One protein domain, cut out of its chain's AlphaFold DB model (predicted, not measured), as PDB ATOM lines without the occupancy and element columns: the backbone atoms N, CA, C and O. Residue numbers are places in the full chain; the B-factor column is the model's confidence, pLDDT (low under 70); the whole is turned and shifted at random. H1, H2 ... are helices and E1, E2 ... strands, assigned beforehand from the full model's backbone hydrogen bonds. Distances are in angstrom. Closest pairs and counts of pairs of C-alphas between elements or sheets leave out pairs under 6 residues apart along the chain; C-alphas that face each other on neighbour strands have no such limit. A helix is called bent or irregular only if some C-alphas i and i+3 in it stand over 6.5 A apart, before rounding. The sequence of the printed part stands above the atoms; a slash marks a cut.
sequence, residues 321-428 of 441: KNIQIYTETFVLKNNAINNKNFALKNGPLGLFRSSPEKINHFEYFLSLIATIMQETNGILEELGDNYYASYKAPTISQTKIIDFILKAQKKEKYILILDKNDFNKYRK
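Overview. This is residues 321 to 428 of the 441 residues of the protein "Lipase family protein" of Campylobacter coli (UniProt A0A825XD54). A long helix, H1, runs along one side of an elongated body; the small two-stranded hairpin E1 and E2 is beside its residues 331 to 342, and H2 packs on its first part, with H3 beyond H2. Residues 416 to 428 stick out from this body as a free arm that ends in H4, and near residue 346 H1 has a kink of 102 degrees. The printed part has 108 residues, with four named helices and two named strands in the order H1, H2, E1, E2, H3, H4; the sheet, E1 - E2, is antiparallel and the class is mostly helix. The whole is loose, with a radius of gyration of the C-alphas of 16.9 A and spans of 56 by 30 by 20 A.

Arrangement. H1, residues 321 to 352, touches H2, residues 361 to 372, through its residues 323 to 331 alone. Their closest C-alphas, those of Gln 324 and His 361, are 5.3 A apart, and their lines are about perpendicular, at 75 degrees. E1, residues 380 to 383, and E2, residues 391 to 394, form a hairpin of antiparallel strands, their directions at 134 degrees; N 381 and O 393 are 2.8 A apart and N 391 and O 383 2.9 A, both within hydrogen-bond range. The closest C-alphas of H1 and E2, those of Asn 338 and Tyr 391, are 5.7 A apart, whereas H1 and E1 are apart. The closest C-alphas of H2 and E2, those of Tyr 364 and Pro 394, are 5.2 A apart. H3, residues 401 to 410, only just touches H2, with 3 pairs of C-alphas within 8 A, the closest being Leu 366 and Ile 401 at 7.5 A; they run the same way at a shallow tilt of 34 degrees, only just short of steep. H4, residues 420 to 428, touches no helix. Every O i to N i+4 pair is within hydrogen-bond range in H2, H3 and H4, and 22 of 28 are in H1.

Along the chain. H1 begins at C-alpha 321 (35.330, -30.337, -8.695) and measures 34.9 A; it is irregular, with C-alphas 345 and 348 9.7 A apart. H2 measures 16.6 A and H3 14.3 A. E1 measures 9.3 A and E2 10.3 A. H4 measures 12.3 A and ends at C-alpha 428 (50.314, -24.615, 12.538).

Size, cuts and confidence. The C-alphas farthest apart, those of Leu 349 and Lys 428, are 57.6 A apart. The printed part has no cut, and its links are short. The mean pLDDT of the printed part is 90.4, and residues 350 to 351 are under 70.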
ATOM      1  N   LYS A 321      34.514 -29.159  -8.346       91.19
ATOM      2  CA  LYS A 321      35.330 -30.337  -8.695       91.19
ATOM      3  C   LYS A 321      35.902 -31.024  -7.454       91.19
ATOM      4  O   LYS A 321      35.884 -32.249  -7.363       91.19
ATOM      5  N   ASN A 322      36.355 -30.255  -6.464       90.50
ATOM      6  CA  ASN A 322      36.828 -30.813  -5.197       90.50
ATOM      7  C   ASN A 322      35.724 -31.578  -4.457       90.50
ATOM      8  O   ASN A 322      36.000 -32.631  -3.887       90.50
ATOM      9  N   ILE A 323      34.469 -31.112  -4.511       92.56
ATOM     10  CA  ILE A 323      33.321 -31.861  -3.978       92.56
ATOM     11  C   ILE A 323      33.239 -33.259  -4.608       92.56
ATOM     12  O   ILE A 323      33.041 -34.240  -3.886       92.56
ATOM     13  N   GLN A 324      33.433 -33.374  -5.926       89.69
ATOM     14  CA  GLN A 324      33.464 -34.672  -6.602       89.69
ATOM     15  C   GLN A 324      34.551 -35.573  -6.004       89.69
ATOM     16  O   GLN A 324      34.251 -36.675  -5.549       89.69
ATOM     17  N   ILE A 325      35.782 -35.064  -5.917       88.94
ATOM     18  CA  ILE A 325      36.944 -35.797  -5.393       88.94
ATOM     19  C   ILE A 325      36.692 -36.288  -3.960       88.94
ATOM     20  O   ILE A 325      36.910 -37.459  -3.660       88.94
ATOM     21  N   TYR A 326      36.195 -35.421  -3.075       89.88
ATOM     22  CA  TYR A 326      35.991 -35.763  -1.663       89.88
ATOM     23  C   TYR A 326      34.837 -36.737  -1.423       89.88
ATOM     24  O   TYR A 326      34.833 -37.461  -0.426       89.88
ATOM     25  N   THR A 327      33.854 -36.771  -2.318       94.31
ATOM     26  CA  THR A 327      32.697 -37.663  -2.192       94.31
ATOM     27  C   THR A 327      32.862 -38.971  -2.964       94.31
ATOM     28  O   THR A 327      32.116 -39.912  -2.700       94.31
ATOM     29  N   GLU A 328      33.847 -39.074  -3.865       93.69
ATOM     30  CA  GLU A 328      34.022 -40.178  -4.819       93.69
ATOM     31  C   GLU A 328      33.959 -41.560  -4.167       93.69
ATOM     32  O   GLU A 328      33.119 -42.383  -4.530       93.69
ATOM     33  N   THR A 329      34.777 -41.812  -3.141       94.69
ATOM     34  CA  THR A 329      34.809 -43.116  -2.461       94.69
ATOM     35  C   THR A 329      33.442 -43.504  -1.893       94.69
ATOM     36  O   THR A 329      33.018 -44.657  -2.011       94.69
ATOM     37  N   PHE A 330      32.727 -42.550  -1.296       94.25
ATOM     38  CA  PHE A 330      31.411 -42.797  -0.714       94.25
ATOM     39  C   PHE A 330      30.349 -43.004  -1.793       94.25
ATOM     40  O   PHE A 330      29.531 -43.918  -1.677       94.25
ATOM     41  N   VAL A 331      30.375 -42.196  -2.851       94.62
ATOM     42  CA  VAL A 331      29.449 -42.294  -3.983       94.62
ATOM     43  C   VAL A 331      29.617 -43.635  -4.699       94.62
ATOM     44  O   VAL A 331      28.633 -44.355  -4.873       94.62
ATOM     45  N   LEU A 332      30.849 -44.037  -5.032       94.81
ATOM     46  CA  LEU A 332      31.137 -45.324  -5.671       94.81
ATOM     47  C   LEU A 332      30.681 -46.504  -4.809       94.81
ATOM     48  O   LEU A 332      30.010 -47.411  -5.308       94.81
ATOM     49  N   LYS A 333      30.985 -46.475  -3.505       95.25
ATOM     50  CA  LYS A 333      30.576 -47.533  -2.572       95.25
ATOM     51  C   LYS A 333      29.055 -47.668  -2.501       95.25
ATOM     52  O   LYS A 333      28.542 -48.783  -2.573       95.25
ATOM     53  N   ASN A 334      28.328 -46.560  -2.374       94.62
ATOM     54  CA  ASN A 334      26.869 -46.600  -2.270       94.62
ATOM     55  C   ASN A 334      26.199 -46.987  -3.597       94.62
ATOM     56  O   ASN A 334      25.253 -47.769  -3.583       94.62
ATOM     57  N   ASN A 335      26.734 -46.548  -4.740       94.19
ATOM     58  CA  ASN A 335      26.274 -47.006  -6.054       94.19
ATOM     59  C   ASN A 335      26.468 -48.519  -6.235       94.19
ATOM     60  O   ASN A 335      25.561 -49.207  -6.699       94.19
ATOM     61  N   ALA A 336      27.613 -49.069  -5.813       94.00
ATOM     62  CA  ALA A 336      27.851 -50.511  -5.849       94.00
ATOM     63  C   ALA A 336      26.861 -51.285  -4.959       94.00
ATOM     64  O   ALA A 336      26.356 -52.332  -5.365       94.00
ATOM     65  N   ILE A 337      26.544 -50.756  -3.771       93.31
ATOM     66  CA  ILE A 337      25.528 -51.330  -2.876       93.31
ATOM     67  C   ILE A 337      24.145 -51.305  -3.536       93.31
ATOM     68  O   ILE A 337      23.472 -52.334  -3.548       93.31
ATOM     69  N   ASN A 338      23.736 -50.174  -4.119       93.69
ATOM     70  CA  ASN A 338      22.460 -50.061  -4.830       93.69
ATOM     71  C   ASN A 338      22.360 -51.077  -5.969       93.69
ATOM     72  O   ASN A 338      21.379 -51.811  -6.044       93.69
ATOM     73  N   ASN A 339      23.397 -51.187  -6.803       91.25
ATOM     74  CA  ASN A 339      23.423 -52.128  -7.923       91.25
ATOM     75  C   ASN A 339      23.370 -53.586  -7.454       91.25
ATOM     76  O   ASN A 339      22.613 -54.384  -8.003       91.25
ATOM     77  N   LYS A 340      24.132 -53.936  -6.409       91.50
ATOM     78  CA  LYS A 340      24.107 -55.281  -5.821       91.50
ATOM     79  C   LYS A 340      22.721 -55.614  -5.272       91.50
ATOM     80  O   LYS A 340      22.199 -56.689  -5.549       91.50
ATOM     81  N   ASN A 341      22.118 -54.696  -4.521       90.50
ATOM     82  CA  ASN A 341      20.787 -54.891  -3.957       90.50
ATOM     83  C   ASN A 341      19.730 -55.010  -5.057       90.50
ATOM     84  O   ASN A 341      18.896 -55.907  -4.992       90.50
ATOM     85  N   PHE A 342      19.787 -54.166  -6.088       90.19
ATOM     86  CA  PHE A 342      18.888 -54.246  -7.236       90.19
ATOM     87  C   PHE A 342      18.999 -55.595  -7.953       90.19
ATOM     88  O   PHE A 342      17.977 -56.223  -8.222       90.19
ATOM     89  N   ALA A 343      20.220 -56.084  -8.198       88.69
ATOM     90  CA  ALA A 343      20.445 -57.388  -8.818       88.69
ATOM     91  C   ALA A 343      19.918 -58.547  -7.954       88.69
ATOM     92  O   ALA A 343      19.258 -59.443  -8.473       88.69
ATOM     93  N   LEU A 344      20.146 -58.512  -6.635       89.44
ATOM     94  CA  LEU A 344      19.634 -59.522  -5.698       89.44
ATOM     95  C   LEU A 344      18.104 -59.539  -5.640       89.44
ATOM     96  O   LEU A 344      17.500 -60.607  -5.608       89.44
ATOM     97  N   LYS A 345      17.481 -58.359  -5.629       89.75
ATOM     98  CA  LYS A 345      16.024 -58.210  -5.578       89.75
ATOM     99  C   LYS A 345      15.358 -58.683  -6.868       89.75
ATOM    100  O   LYS A 345      14.304 -59.303  -6.807       89.75
ATOM    101  N   ASN A 346      15.942 -58.371  -8.025       87.25
ATOM    102  CA  ASN A 346      15.270 -58.536  -9.314       87.25
ATOM    103  C   ASN A 346      15.718 -59.767 -10.114       87.25
ATOM    104  O   ASN A 346      14.986 -60.200 -11.003       87.25
ATOM    105  N   GLY A 347      16.884 -60.349  -9.815       84.75
ATOM    106  CA  GLY A 347      17.411 -61.501 -10.547       84.75
ATOM    107  C   GLY A 347      17.385 -61.287 -12.074       84.75
ATOM    108  O   GLY A 347      17.627 -60.171 -12.541       84.75
ATOM    109  N   PRO A 348      17.041 -62.317 -12.872       77.19
ATOM    110  CA  PRO A 348      16.914 -62.205 -14.332       77.19
ATOM    111  C   PRO A 348      15.825 -61.226 -14.805       77.19
ATOM    112  O   PRO A 348      15.901 -60.710 -15.918       77.19
ATOM    113  N   LEU A 349      14.820 -60.940 -13.966       72.38
ATOM    114  CA  LEU A 349      13.714 -60.028 -14.288       72.38
ATOM    115  C   LEU A 349      14.109 -58.544 -14.179       72.38
ATOM    116  O   LEU A 349      13.314 -57.674 -14.531       72.38
ATOM    117  N   GLY A 350      15.334 -58.238 -13.734       68.81
ATOM    118  CA  GLY A 350      15.863 -56.872 -13.661       68.81
ATOM    119  C   GLY A 350      15.999 -56.173 -15.016       68.81
ATOM    120  O   GLY A 350      15.985 -54.950 -15.052       68.81
ATOM    121  N   LEU A 351      16.056 -56.922 -16.125       69.81
ATOM    122  CA  LEU A 351      16.090 -56.365 -17.487       69.81
ATOM    123  C   LEU A 351      14.822 -55.576 -17.852       69.81
ATOM    124  O   LEU A 351      14.867 -54.714 -18.722       69.81
ATOM    125  N   PHE A 352      13.701 -55.860 -17.186       77.12
ATOM    126  CA  PHE A 352      12.417 -55.198 -17.428       77.12
ATOM    127  C   PHE A 352      12.150 -54.044 -16.452       77.12
ATOM    128  O   PHE A 352      11.024 -53.556 -16.370       77.12
ATOM    129  N   ARG A 353      13.149 -53.641 -15.656       76.06
ATOM    130  CA  ARG A 353      12.999 -52.641 -14.593       76.06
ATOM    131  C   ARG A 353      14.094 -51.591 -14.682       76.06
ATOM    132  O   ARG A 353      15.239 -51.899 -14.996       76.06
ATOM    133  N   SER A 354      13.737 -50.350 -14.364       78.62
ATOM    134  CA  SER A 354      14.691 -49.245 -14.304       78.62
ATOM    135  C   SER A 354      15.722 -49.503 -13.211       78.62
ATOM    136  O   SER A 354      15.364 -49.784 -12.064       78.62
ATOM    137  N   SER A 355      17.002 -49.424 -13.568       78.81
ATOM    138  CA  SER A 355      18.090 -49.533 -12.604       78.81
ATOM    139  C   SER A 355      18.115 -48.318 -11.665       78.81
ATOM    140  O   SER A 355      17.606 -47.252 -12.023       78.81
ATOM    141  N   PRO A 356      18.706 -48.453 -10.463       84.12
ATOM    142  CA  PRO A 356      18.858 -47.333  -9.548       84.12
ATOM    143  C   PRO A 356      19.615 -46.184 -10.207       84.12
ATOM    144  O   PRO A 356      20.654 -46.394 -10.843       84.12
ATOM    145  N   GLU A 357      19.136 -44.961 -10.000       85.31
ATOM    146  CA  GLU A 357      19.871 -43.781 -10.436       85.31
ATOM    147  C   GLU A 357      21.234 -43.713  -9.739       85.31
ATOM    148  O   GLU A 357      21.375 -43.994  -8.542       85.31
ATOM    149  N   LYS A 358      22.261 -43.315 -10.497       88.25
ATOM    150  CA  LYS A 358      23.588 -43.089  -9.926       88.25
ATOM    151  C   LYS A 358      23.528 -41.905  -8.973       88.25
ATOM    152  O   LYS A 358      23.124 -40.808  -9.353       88.25
ATOM    153  N   ILE A 359      24.027 -42.117  -7.763       91.62
ATOM    154  CA  ILE A 359      24.213 -41.064  -6.772       91.62
ATOM    155  C   ILE A 359      25.117 -39.984  -7.367       91.62
ATOM    156  O   ILE A 359      26.227 -40.268  -7.817       91.62
ATOM    157  N   ASN A 360      24.635 -38.745  -7.344       91.12
ATOM    158  CA  ASN A 360      25.387 -37.583  -7.781       91.12
ATOM    159  C   ASN A 360      26.217 -36.996  -6.625       91.12
ATOM    160  O   ASN A 360      25.744 -36.890  -5.494       91.12
ATOM    161  N   HIS A 361      27.450 -36.585  -6.922       93.69
ATOM    162  CA  HIS A 361      28.398 -36.051  -5.939       93.69
ATOM    163  C   HIS A 361      27.908 -34.779  -5.249       93.69
ATOM    164  O   HIS A 361      28.062 -34.633  -4.038       93.69
ATOM    165  N   PHE A 362      27.297 -33.870  -6.009       94.38
ATOM    166  CA  PHE A 362      26.805 -32.606  -5.481       94.38
ATOM    167  C   PHE A 362      25.598 -32.818  -4.560       94.38
ATOM    168  O   PHE A 362      25.566 -32.292  -3.449       94.38
ATOM    169  N   GLU A 363      24.657 -33.672  -4.968       95.38
ATOM    170  CA  GLU A 363      23.514 -34.083  -4.139       95.38
ATOM    171  C   GLU A 363      23.970 -34.782  -2.848       95.38
ATOM    172  O   GLU A 363      23.482 -34.474  -1.757       95.38
ATOM    173  N   TYR A 364      24.957 -35.681  -2.942       96.44
ATOM    174  CA  TYR A 364      25.541 -36.351  -1.778       96.44
ATOM    175  C   TYR A 364      26.197 -35.350  -0.820       96.44
ATOM    176  O   TYR A 364      25.945 -35.390   0.385       96.44
ATOM    177  N   PHE A 365      27.003 -34.427  -1.347       96.94
ATOM    178  CA  PHE A 365      27.650 -33.384  -0.557       96.94
ATOM    179  C   PHE A 365      26.637 -32.504   0.170       96.94
ATOM    180  O   PHE A 365      26.743 -32.330   1.382       96.94
ATOM    181  N   LEU A 366      25.617 -31.996  -0.522       97.56
ATOM    182  CA  LEU A 366      24.593 -31.179   0.127       97.56
ATOM    183  C   LEU A 366      23.785 -31.978   1.150       97.56
ATOM    184  O   LEU A 366      23.413 -31.427   2.179       97.56
ATOM    185  N   SER A 367      23.580 -33.278   0.934       97.88
ATOM    186  CA  SER A 367      22.939 -34.151   1.926       97.88
ATOM    187  C   SER A 367      23.799 -34.356   3.174       97.88
ATOM    188  O   SER A 367      23.275 -34.387   4.289       97.88
ATOM    189  N   LEU A 368      25.125 -34.436   3.016       96.94
ATOM    190  CA  LEU A 368      26.064 -34.434   4.137       96.94
ATOM    191  C   LEU A 368      25.975 -33.118   4.919       96.94
ATOM    192  O   LEU A 368      25.826 -33.148   6.139       96.94
ATOM    193  N   ILE A 369      26.004 -31.975   4.228       96.69
ATOM    194  CA  ILE A 369      25.867 -30.661   4.872       96.69
ATOM    195  C   ILE A 369      24.508 -30.534   5.573       96.69
ATOM    196  O   ILE A 369      24.458 -30.106   6.724       96.69
ATOM    197  N   ALA A 370      23.418 -30.970   4.940       97.12
ATOM    198  CA  ALA A 370      22.084 -30.971   5.534       97.12
ATOM    199  C   ALA A 370      22.023 -31.811   6.819       97.12
ATOM    200  O   ALA A 370      21.441 -31.371   7.810       97.12
ATOM    201  N   THR A 371      22.696 -32.963   6.837       96.62
ATOM    202  CA  THR A 371      22.805 -33.816   8.029       96.62
ATOM    203  C   THR A 371      23.592 -33.115   9.140       96.62
ATOM    204  O   THR A 371      23.131 -33.061  10.276       96.62
ATOM    205  N   ILE A 372      24.746 -32.508   8.822       94.50
ATOM    206  CA  ILE A 372      25.553 -31.723   9.781       94.50
ATOM    207  C   ILE A 372      24.733 -30.563  10.361       94.50
ATOM    208  O   ILE A 372      24.823 -30.246  11.545       94.50
ATOM    209  N   MET A 373      23.896 -29.944   9.533       94.25
ATOM    210  CA  MET A 373      23.005 -28.862   9.937       94.25
ATOM    211  C   MET A 373      21.768 -29.326  10.720       94.25
ATOM    212  O   MET A 373      21.036 -28.450  11.187       94.25
ATOM    213  N   GLN A 374      21.559 -30.639  10.884       93.50
ATOM    214  CA  GLN A 374      20.371 -31.266  11.480       93.50
ATOM    215  C   GLN A 374      19.070 -30.962  10.713       93.50
ATOM    216  O   GLN A 374      17.993 -30.860  11.293       93.50
ATOM    217  N   GLU A 375      19.161 -30.793   9.391       93.38
ATOM    218  CA  GLU A 375      17.995 -30.624   8.512       93.38
ATOM    219  C   GLU A 375      17.435 -31.957   8.007       93.38
ATOM    220  O   GLU A 375      16.297 -32.006   7.543       93.38
ATOM    221  N   THR A 376      18.238 -33.021   8.064       94.19
ATOM    222  CA  THR A 376      17.882 -34.370   7.618       94.19
ATOM    223  C   THR A 376      18.363 -35.408   8.630       94.19
ATOM    224  O   THR A 376      19.372 -35.213   9.303       94.19
ATOM    225  N   ASN A 377      17.662 -36.543   8.712       92.62
ATOM    226  CA  ASN A 377      18.013 -37.652   9.617       92.62
ATOM    227  C   ASN A 377      19.196 -38.499   9.116       92.62
ATOM    228  O   ASN A 377      19.659 -39.410   9.801       92.62
ATOM    229  N   GLY A 378      19.668 -38.233   7.902       94.50
ATOM    230  CA  GLY A 378      20.771 -38.940   7.281       94.50
ATOM    231  C   GLY A 378      21.146 -38.323   5.940       94.50
ATOM    232  O   GLY A 378      20.477 -37.420   5.437       94.50
ATOM    233  N   ILE A 379      22.241 -38.841   5.383       96.75
ATOM    234  CA  ILE A 379      22.782 -38.423   4.083       96.75
ATOM    235  C   ILE A 379      22.002 -39.079   2.940       96.75
ATOM    236  O   ILE A 379      21.851 -38.498   1.869       96.75
ATOM    237  N   LEU A 380      21.549 -40.315   3.161       96.50
ATOM    238  CA  LEU A 380      20.812 -41.104   2.186       96.50
ATOM    239  C   LEU A 380      19.438 -41.470   2.744       96.50
ATOM    240  O   LEU A 380      19.328 -41.853   3.909       96.50
ATOM    241  N   GLU A 381      18.426 -41.425   1.888       94.75
ATOM    242  CA  GLU A 381      17.079 -41.937   2.129       94.75
ATOM    243  C   GLU A 381      16.783 -43.117   1.194       94.75
ATOM    244  O   GLU A 381      17.399 -43.247   0.133       94.75
ATOM    245  N   GLU A 382      15.888 -44.016   1.602       92.19
ATOM    246  CA  GLU A 382      15.400 -45.079   0.722       92.19
ATOM    247  C   GLU A 382      14.268 -44.521  -0.145       92.19
ATOM    248  O   GLU A 382      13.282 -44.001   0.373       92.19
ATOM    249  N   LEU A 383      14.436 -44.599  -1.463       89.81
ATOM    250  CA  LEU A 383      13.435 -44.239  -2.466       89.81
ATOM    251  C   LEU A 383      12.970 -45.490  -3.202       89.81
ATOM    252  O   LEU A 383      13.693 -46.480  -3.215       89.81
ATOM    253  N   GLY A 384      11.817 -45.412  -3.865       82.31
ATOM    254  CA  GLY A 384      11.250 -46.460  -4.715       82.31
ATOM    255  C   GLY A 384       9.895 -46.945  -4.209       82.31
ATOM    256  O   GLY A 384       9.700 -47.146  -3.014       82.31
ATOM    257  N   ASP A 385       8.964 -47.159  -5.137       80.50
ATOM    258  CA  ASP A 385       7.547 -47.405  -4.818       80.50
ATOM    259  C   ASP A 385       7.284 -48.785  -4.201       80.50
ATOM    260  O   ASP A 385       6.195 -49.072  -3.707       80.50
ATOM    261  N   ASN A 386       8.265 -49.685  -4.269       85.00
ATOM    262  CA  ASN A 386       8.170 -51.026  -3.715       85.00
ATOM    263  C   ASN A 386       9.555 -51.614  -3.439       85.00
ATOM    264  O   ASN A 386      10.581 -51.104  -3.894       85.00
ATOM    265  N   TYR A 387       9.559 -52.758  -2.753       84.88
ATOM    266  CA  TYR A 387      10.760 -53.501  -2.375       84.88
ATOM    267  C   TYR A 387      11.770 -53.679  -3.516       84.88
ATOM    268  O   TYR A 387      12.975 -53.563  -3.297       84.88
ATOM    269  N   TYR A 388      11.303 -53.952  -4.733       82.81
ATOM    270  CA  TYR A 388      12.173 -54.300  -5.851       82.81
ATOM    271  C   TYR A 388      12.768 -53.100  -6.580       82.81
ATOM    272  O   TYR A 388      13.849 -53.213  -7.162       82.81
ATOM    273  N   ALA A 389      12.051 -51.980  -6.555       81.31
ATOM    274  CA  ALA A 389      12.518 -50.709  -7.077       81.31
ATOM    275  C   ALA A 389      13.289 -49.905  -6.025       81.31
ATOM    276  O   ALA A 389      13.885 -48.895  -6.383       81.31
ATOM    277  N   SER A 390      13.301 -50.326  -4.748       88.06
ATOM    278  CA  SER A 390      13.889 -49.484  -3.711       88.06
ATOM    279  C   SER A 390      15.419 -49.437  -3.720       88.06
ATOM    280  O   SER A 390      16.100 -50.470  -3.815       88.06
ATOM    281  N   TYR A 391      15.957 -48.225  -3.581       91.25
ATOM    282  CA  TYR A 391      17.385 -47.911  -3.574       91.25
ATOM    283  C   TYR A 391      17.691 -46.722  -2.658       91.25
ATOM    284  O   TYR A 391      16.806 -45.949  -2.302       91.25
ATOM    285  N   LYS A 392      18.960 -46.560  -2.266       93.75
ATOM    286  CA  LYS A 392      19.389 -45.416  -1.456       93.75
ATOM    287  C   LYS A 392      19.777 -44.236  -2.340       93.75
ATOM    288  O   LYS A 392      20.654 -44.381  -3.189       93.75
ATOM    289  N   ALA A 393      19.204 -43.068  -2.092       94.69
ATOM    290  CA  ALA A 393      19.510 -41.830  -2.804       94.69
ATOM    291  C   ALA A 393      19.857 -40.702  -1.822       94.69
ATOM    292  O   ALA A 393      19.463 -40.781  -0.660       94.69
ATOM    293  N   PRO A 394      20.587 -39.655  -2.244       96.44
ATOM    294  CA  PRO A 394      20.831 -38.488  -1.405       96.44
ATOM    295  C   PRO A 394      19.530 -37.839  -0.935       96.44
ATOM    296  O   PRO A 394      18.627 -37.593  -1.733       96.44
ATOM    297  N   THR A 395      19.452 -37.512   0.353       96.88
ATOM    298  CA  THR A 395      18.256 -36.884   0.934       96.88
ATOM    299  C   THR A 395      17.968 -35.507   0.322       96.88
ATOM    300  O   THR A 395      16.807 -35.106   0.202       96.88
ATOM    301  N   ILE A 396      19.007 -34.799  -0.132       96.75
ATOM    302  CA  ILE A 396      18.928 -33.569  -0.928       96.75
ATOM    303  C   ILE A 396      19.142 -33.904  -2.413       96.75
ATOM    304  O   ILE A 396      20.243 -33.800  -2.948       96.75
ATOM    305  N   SER A 397      18.062 -34.303  -3.088       92.75
ATOM    306  CA  SER A 397      18.022 -34.481  -4.554       92.75
ATOM    307  C   SER A 397      18.104 -33.150  -5.318       92.75
ATOM    308  O   SER A 397      17.814 -32.102  -4.740       92.75
ATOM    309  N   GLN A 398      18.334 -33.176  -6.645       89.62
ATOM    310  CA  GLN A 398      18.278 -31.975  -7.518       89.62
ATOM    311  C   GLN A 398      17.049 -31.094  -7.282       89.62
ATOM    312  O   GLN A 398      17.120 -29.877  -7.397       89.62
ATOM    313  N   THR A 399      15.898 -31.705  -6.996       89.31
ATOM    314  CA  THR A 399      14.646 -30.967  -6.787       89.31
ATOM    315  C   THR A 399      14.585 -30.258  -5.442       89.31
ATOM    316  O   THR A 399      13.681 -29.468  -5.253       89.31
ATOM    317  N   LYS A 400      15.465 -30.576  -4.488       94.94
ATOM    318  CA  LYS A 400      15.479 -30.017  -3.128       94.94
ATOM    319  C   LYS A 400      16.655 -29.051  -2.903       94.94
ATOM    320  O   LYS A 400      16.698 -28.411  -1.859       94.94
ATOM    321  N   ILE A 401      17.604 -28.951  -3.843       96.31
ATOM    322  CA  ILE A 401      18.852 -28.180  -3.677       96.31
ATOM    323  C   ILE A 401      18.582 -26.702  -3.384       96.31
ATOM    324  O   ILE A 401      19.106 -26.182  -2.402       96.31
ATOM    325  N   ILE A 402      17.769 -26.032  -4.203       97.44
ATOM    326  CA  ILE A 402      17.512 -24.592  -4.053       97.44
ATOM    327  C   ILE A 402      16.812 -24.302  -2.727       97.44
ATOM    328  O   ILE A 402      17.294 -23.476  -1.960       97.44
ATOM    329  N   ASP A 403      15.750 -25.036  -2.398       96.56
ATOM    330  CA  ASP A 403      15.060 -24.895  -1.111       96.56
ATOM    331  C   ASP A 403      15.988 -25.147   0.081       96.56
ATOM    332  O   ASP A 403      15.937 -24.415   1.070       96.56
ATOM    333  N   PHE A 404      16.882 -26.136  -0.012       97.50
ATOM    334  CA  PHE A 404      17.897 -26.370   1.012       97.50
ATOM    335  C   PHE A 404      18.850 -25.175   1.161       97.50
ATOM    336  O   PHE A 404      19.092 -24.733   2.285       97.50
ATOM    337  N   ILE A 405      19.349 -24.624   0.052       97.62
ATOM    338  CA  ILE A 405      20.216 -23.437   0.051       97.62
ATOM    339  C   ILE A 405      19.488 -22.238   0.672       97.62
ATOM    340  O   ILE A 405      20.010 -21.619   1.595       97.62
ATOM    341  N   LEU A 406      18.259 -21.955   0.234       96.62
ATOM    342  CA  LEU A 406      17.432 -20.865   0.760       96.62
ATOM    343  C   LEU A 406      17.157 -21.039   2.265       96.62
ATOM    344  O   LEU A 406      17.176 -20.072   3.031       96.62
ATOM    345  N   LYS A 407      16.956 -22.280   2.726       95.94
ATOM    346  CA  LYS A 407      16.802 -22.603   4.150       95.94
ATOM    347  C   LYS A 407      18.096 -22.380   4.936       95.94
ATOM    348  O   LYS A 407      18.034 -21.856   6.047       95.94
ATOM    349  N   ALA A 408      19.249 -22.755   4.379       95.94
ATOM    350  CA  ALA A 408      20.556 -22.509   4.986       95.94
ATOM    351  C   ALA A 408      20.813 -21.004   5.155       95.94
ATOM    352  O   ALA A 408      21.173 -20.569   6.249       95.94
ATOM    353  N   GLN A 409      20.506 -20.215   4.120       94.75
ATOM    354  CA  GLN A 409      20.586 -18.751   4.138       94.75
ATOM    355  C   GLN A 409      19.690 -18.140   5.215       94.75
ATOM    356  O   GLN A 409      20.154 -17.334   6.013       94.75
ATOM    357  N   LYS A 410      18.424 -18.573   5.303       94.31
ATOM    358  CA  LYS A 410      17.492 -18.109   6.346       94.31
ATOM    359  C   LYS A 410      17.991 -18.408   7.766       94.31
ATOM    360  O   LYS A 410      17.616 -17.712   8.703       94.31
ATOM    361  N   LYS A 411      18.800 -19.456   7.933       95.06
ATOM    362  CA  LYS A 411      19.414 -19.852   9.209       95.06
ATOM    363  C   LYS A 411      20.809 -19.254   9.422       95.06
ATOM    364  O   LYS A 411      21.464 -19.649  10.382       95.06
ATOM    365  N   GLU A 412      21.273 -18.383   8.524       95.25
ATOM    366  CA  GLU A 412      22.614 -17.779   8.544       95.25
ATOM    367  C   GLU A 412      23.746 -18.820   8.634       95.25
ATOM    368  O   GLU A 412      24.825 -18.573   9.172       95.25
ATOM    369  N   LYS A 413      23.505 -20.023   8.100       95.12
ATOM    370  CA  LYS A 413      24.509 -21.082   8.015       95.12
ATOM    371  C   LYS A 413      25.153 -21.000   6.642       95.12
ATOM    372  O   LYS A 413      24.454 -21.125   5.642       95.12
ATOM    373  N   TYR A 414      26.470 -20.822   6.610       95.50
ATOM    374  CA  TYR A 414      27.248 -20.670   5.383       95.50
ATOM    375  C   TYR A 414      28.378 -21.693   5.300       95.50
ATOM    376  O   TYR A 414      28.972 -22.072   6.309       95.50
ATOM    377  N   ILE A 415      28.703 -22.123   4.081       95.38
ATOM    378  CA  ILE A 415      29.840 -23.013   3.823       95.38
ATOM    379  C   ILE A 415      31.088 -22.162   3.604       95.38
ATOM    380  O   ILE A 415      31.118 -21.337   2.695       95.38
ATOM    381  N   LEU A 416      32.131 -22.393   4.398       94.25
ATOM    382  CA  LEU A 416      33.451 -21.800   4.197       94.25
ATOM    383  C   LEU A 416      34.271 -22.654   3.220       94.25
ATOM    384  O   LEU A 416      34.458 -23.851   3.442       94.25
ATOM    385  N   ILE A 417      34.790 -22.040   2.156       94.06
ATOM    386  CA  ILE A 417      35.700 -22.690   1.210       94.06
ATOM    387  C   ILE A 417      37.110 -22.593   1.777       94.06
ATOM    388  O   ILE A 417      37.686 -21.506   1.838       94.06
ATOM    389  N   LEU A 418      37.678 -23.732   2.165       89.25
ATOM    390  CA  LEU A 418      39.054 -23.806   2.643       89.25
ATOM    391  C   LEU A 418      40.026 -23.970   1.477       89.25
ATOM    392  O   LEU A 418      39.791 -24.761   0.562       89.25
ATOM    393  N   ASP A 419      41.136 -23.245   1.533       82.38
ATOM    394  CA  ASP A 419      42.257 -23.403   0.613       82.38
ATOM    395  C   ASP A 419      43.534 -23.857   1.335       82.38
ATOM    396  O   ASP A 419      43.576 -24.066   2.550       82.38
ATOM    397  N   LYS A 420      44.606 -24.053   0.562       81.25
ATOM    398  CA  LYS A 420      45.898 -24.524   1.074       81.25
ATOM    399  C   LYS A 420      46.450 -23.638   2.195       81.25
ATOM    400  O   LYS A 420      47.090 -24.165   3.104       81.25
ATOM    401  N   ASN A 421      46.234 -22.325   2.144       83.25
ATOM    402  CA  ASN A 421      46.723 -21.416   3.174       83.25
ATOM    403  C   ASN A 421      45.937 -21.593   4.471       83.25
ATOM    404  O   ASN A 421      46.556 -21.644   5.534       83.25
ATOM    405  N   ASP A 422      44.620 -21.792   4.384       84.31
ATOM    406  CA  ASP A 422      43.792 -22.111   5.552       84.31
ATOM    407  C   ASP A 422      44.246 -23.421   6.205       84.31
ATOM    408  O   ASP A 422      44.476 -23.473   7.411       84.31
ATOM    409  N   PHE A 423      44.475 -24.471   5.409       80.00
ATOM    410  CA  PHE A 423      44.984 -25.744   5.928       80.00
ATOM    411  C   PHE A 423      46.374 -25.613   6.554       80.00
ATOM    412  O   PHE A 423      46.643 -26.227   7.585       80.00
ATOM    413  N   ASN A 424      47.265 -24.819   5.958       83.50
ATOM    414  CA  ASN A 424      48.585 -24.559   6.527       83.50
ATOM    415  C   ASN A 424      48.485 -23.806   7.857       83.50
ATOM    416  O   ASN A 424      49.223 -24.131   8.786       83.50
ATOM    417  N   LYS A 425      47.580 -22.827   7.951       85.06
ATOM    418  CA  LYS A 425      47.293 -22.106   9.191       85.06
ATOM    419  C   LYS A 425      46.762 -23.066  10.252       85.06
ATOM    420  O   LYS A 425      47.395 -23.202  11.288       85.06
ATOM    421  N   TYR A 426      45.706 -23.824   9.960       80.38
ATOM    422  CA  TYR A 426      45.147 -24.781  10.918       80.38
ATOM    423  C   TYR A 426      46.145 -25.858  11.330       80.38
ATOM    424  O   TYR A 426      46.169 -26.258  12.486       80.38
ATOM    425  N   ARG A 427      47.019 -26.309  10.424       80.12
ATOM    426  CA  ARG A 427      48.093 -27.237  10.784       80.12
ATOM    427  C   ARG A 427      49.064 -26.610  11.785       80.12
ATOM    428  O   ARG A 427      49.428 -27.284  12.740       80.12
ATOM    429  N   LYS A 428      49.462 -25.348  11.587       82.25
ATOM    430  CA  LYS A 428      50.314 -24.615  12.538       82.25
ATOM    431  C   LYS A 428      49.609 -24.401  13.875       82.25
ATOM    432  O   LYS A 428      50.219 -24.666  14.903       82.25
TER     433      LYS A 428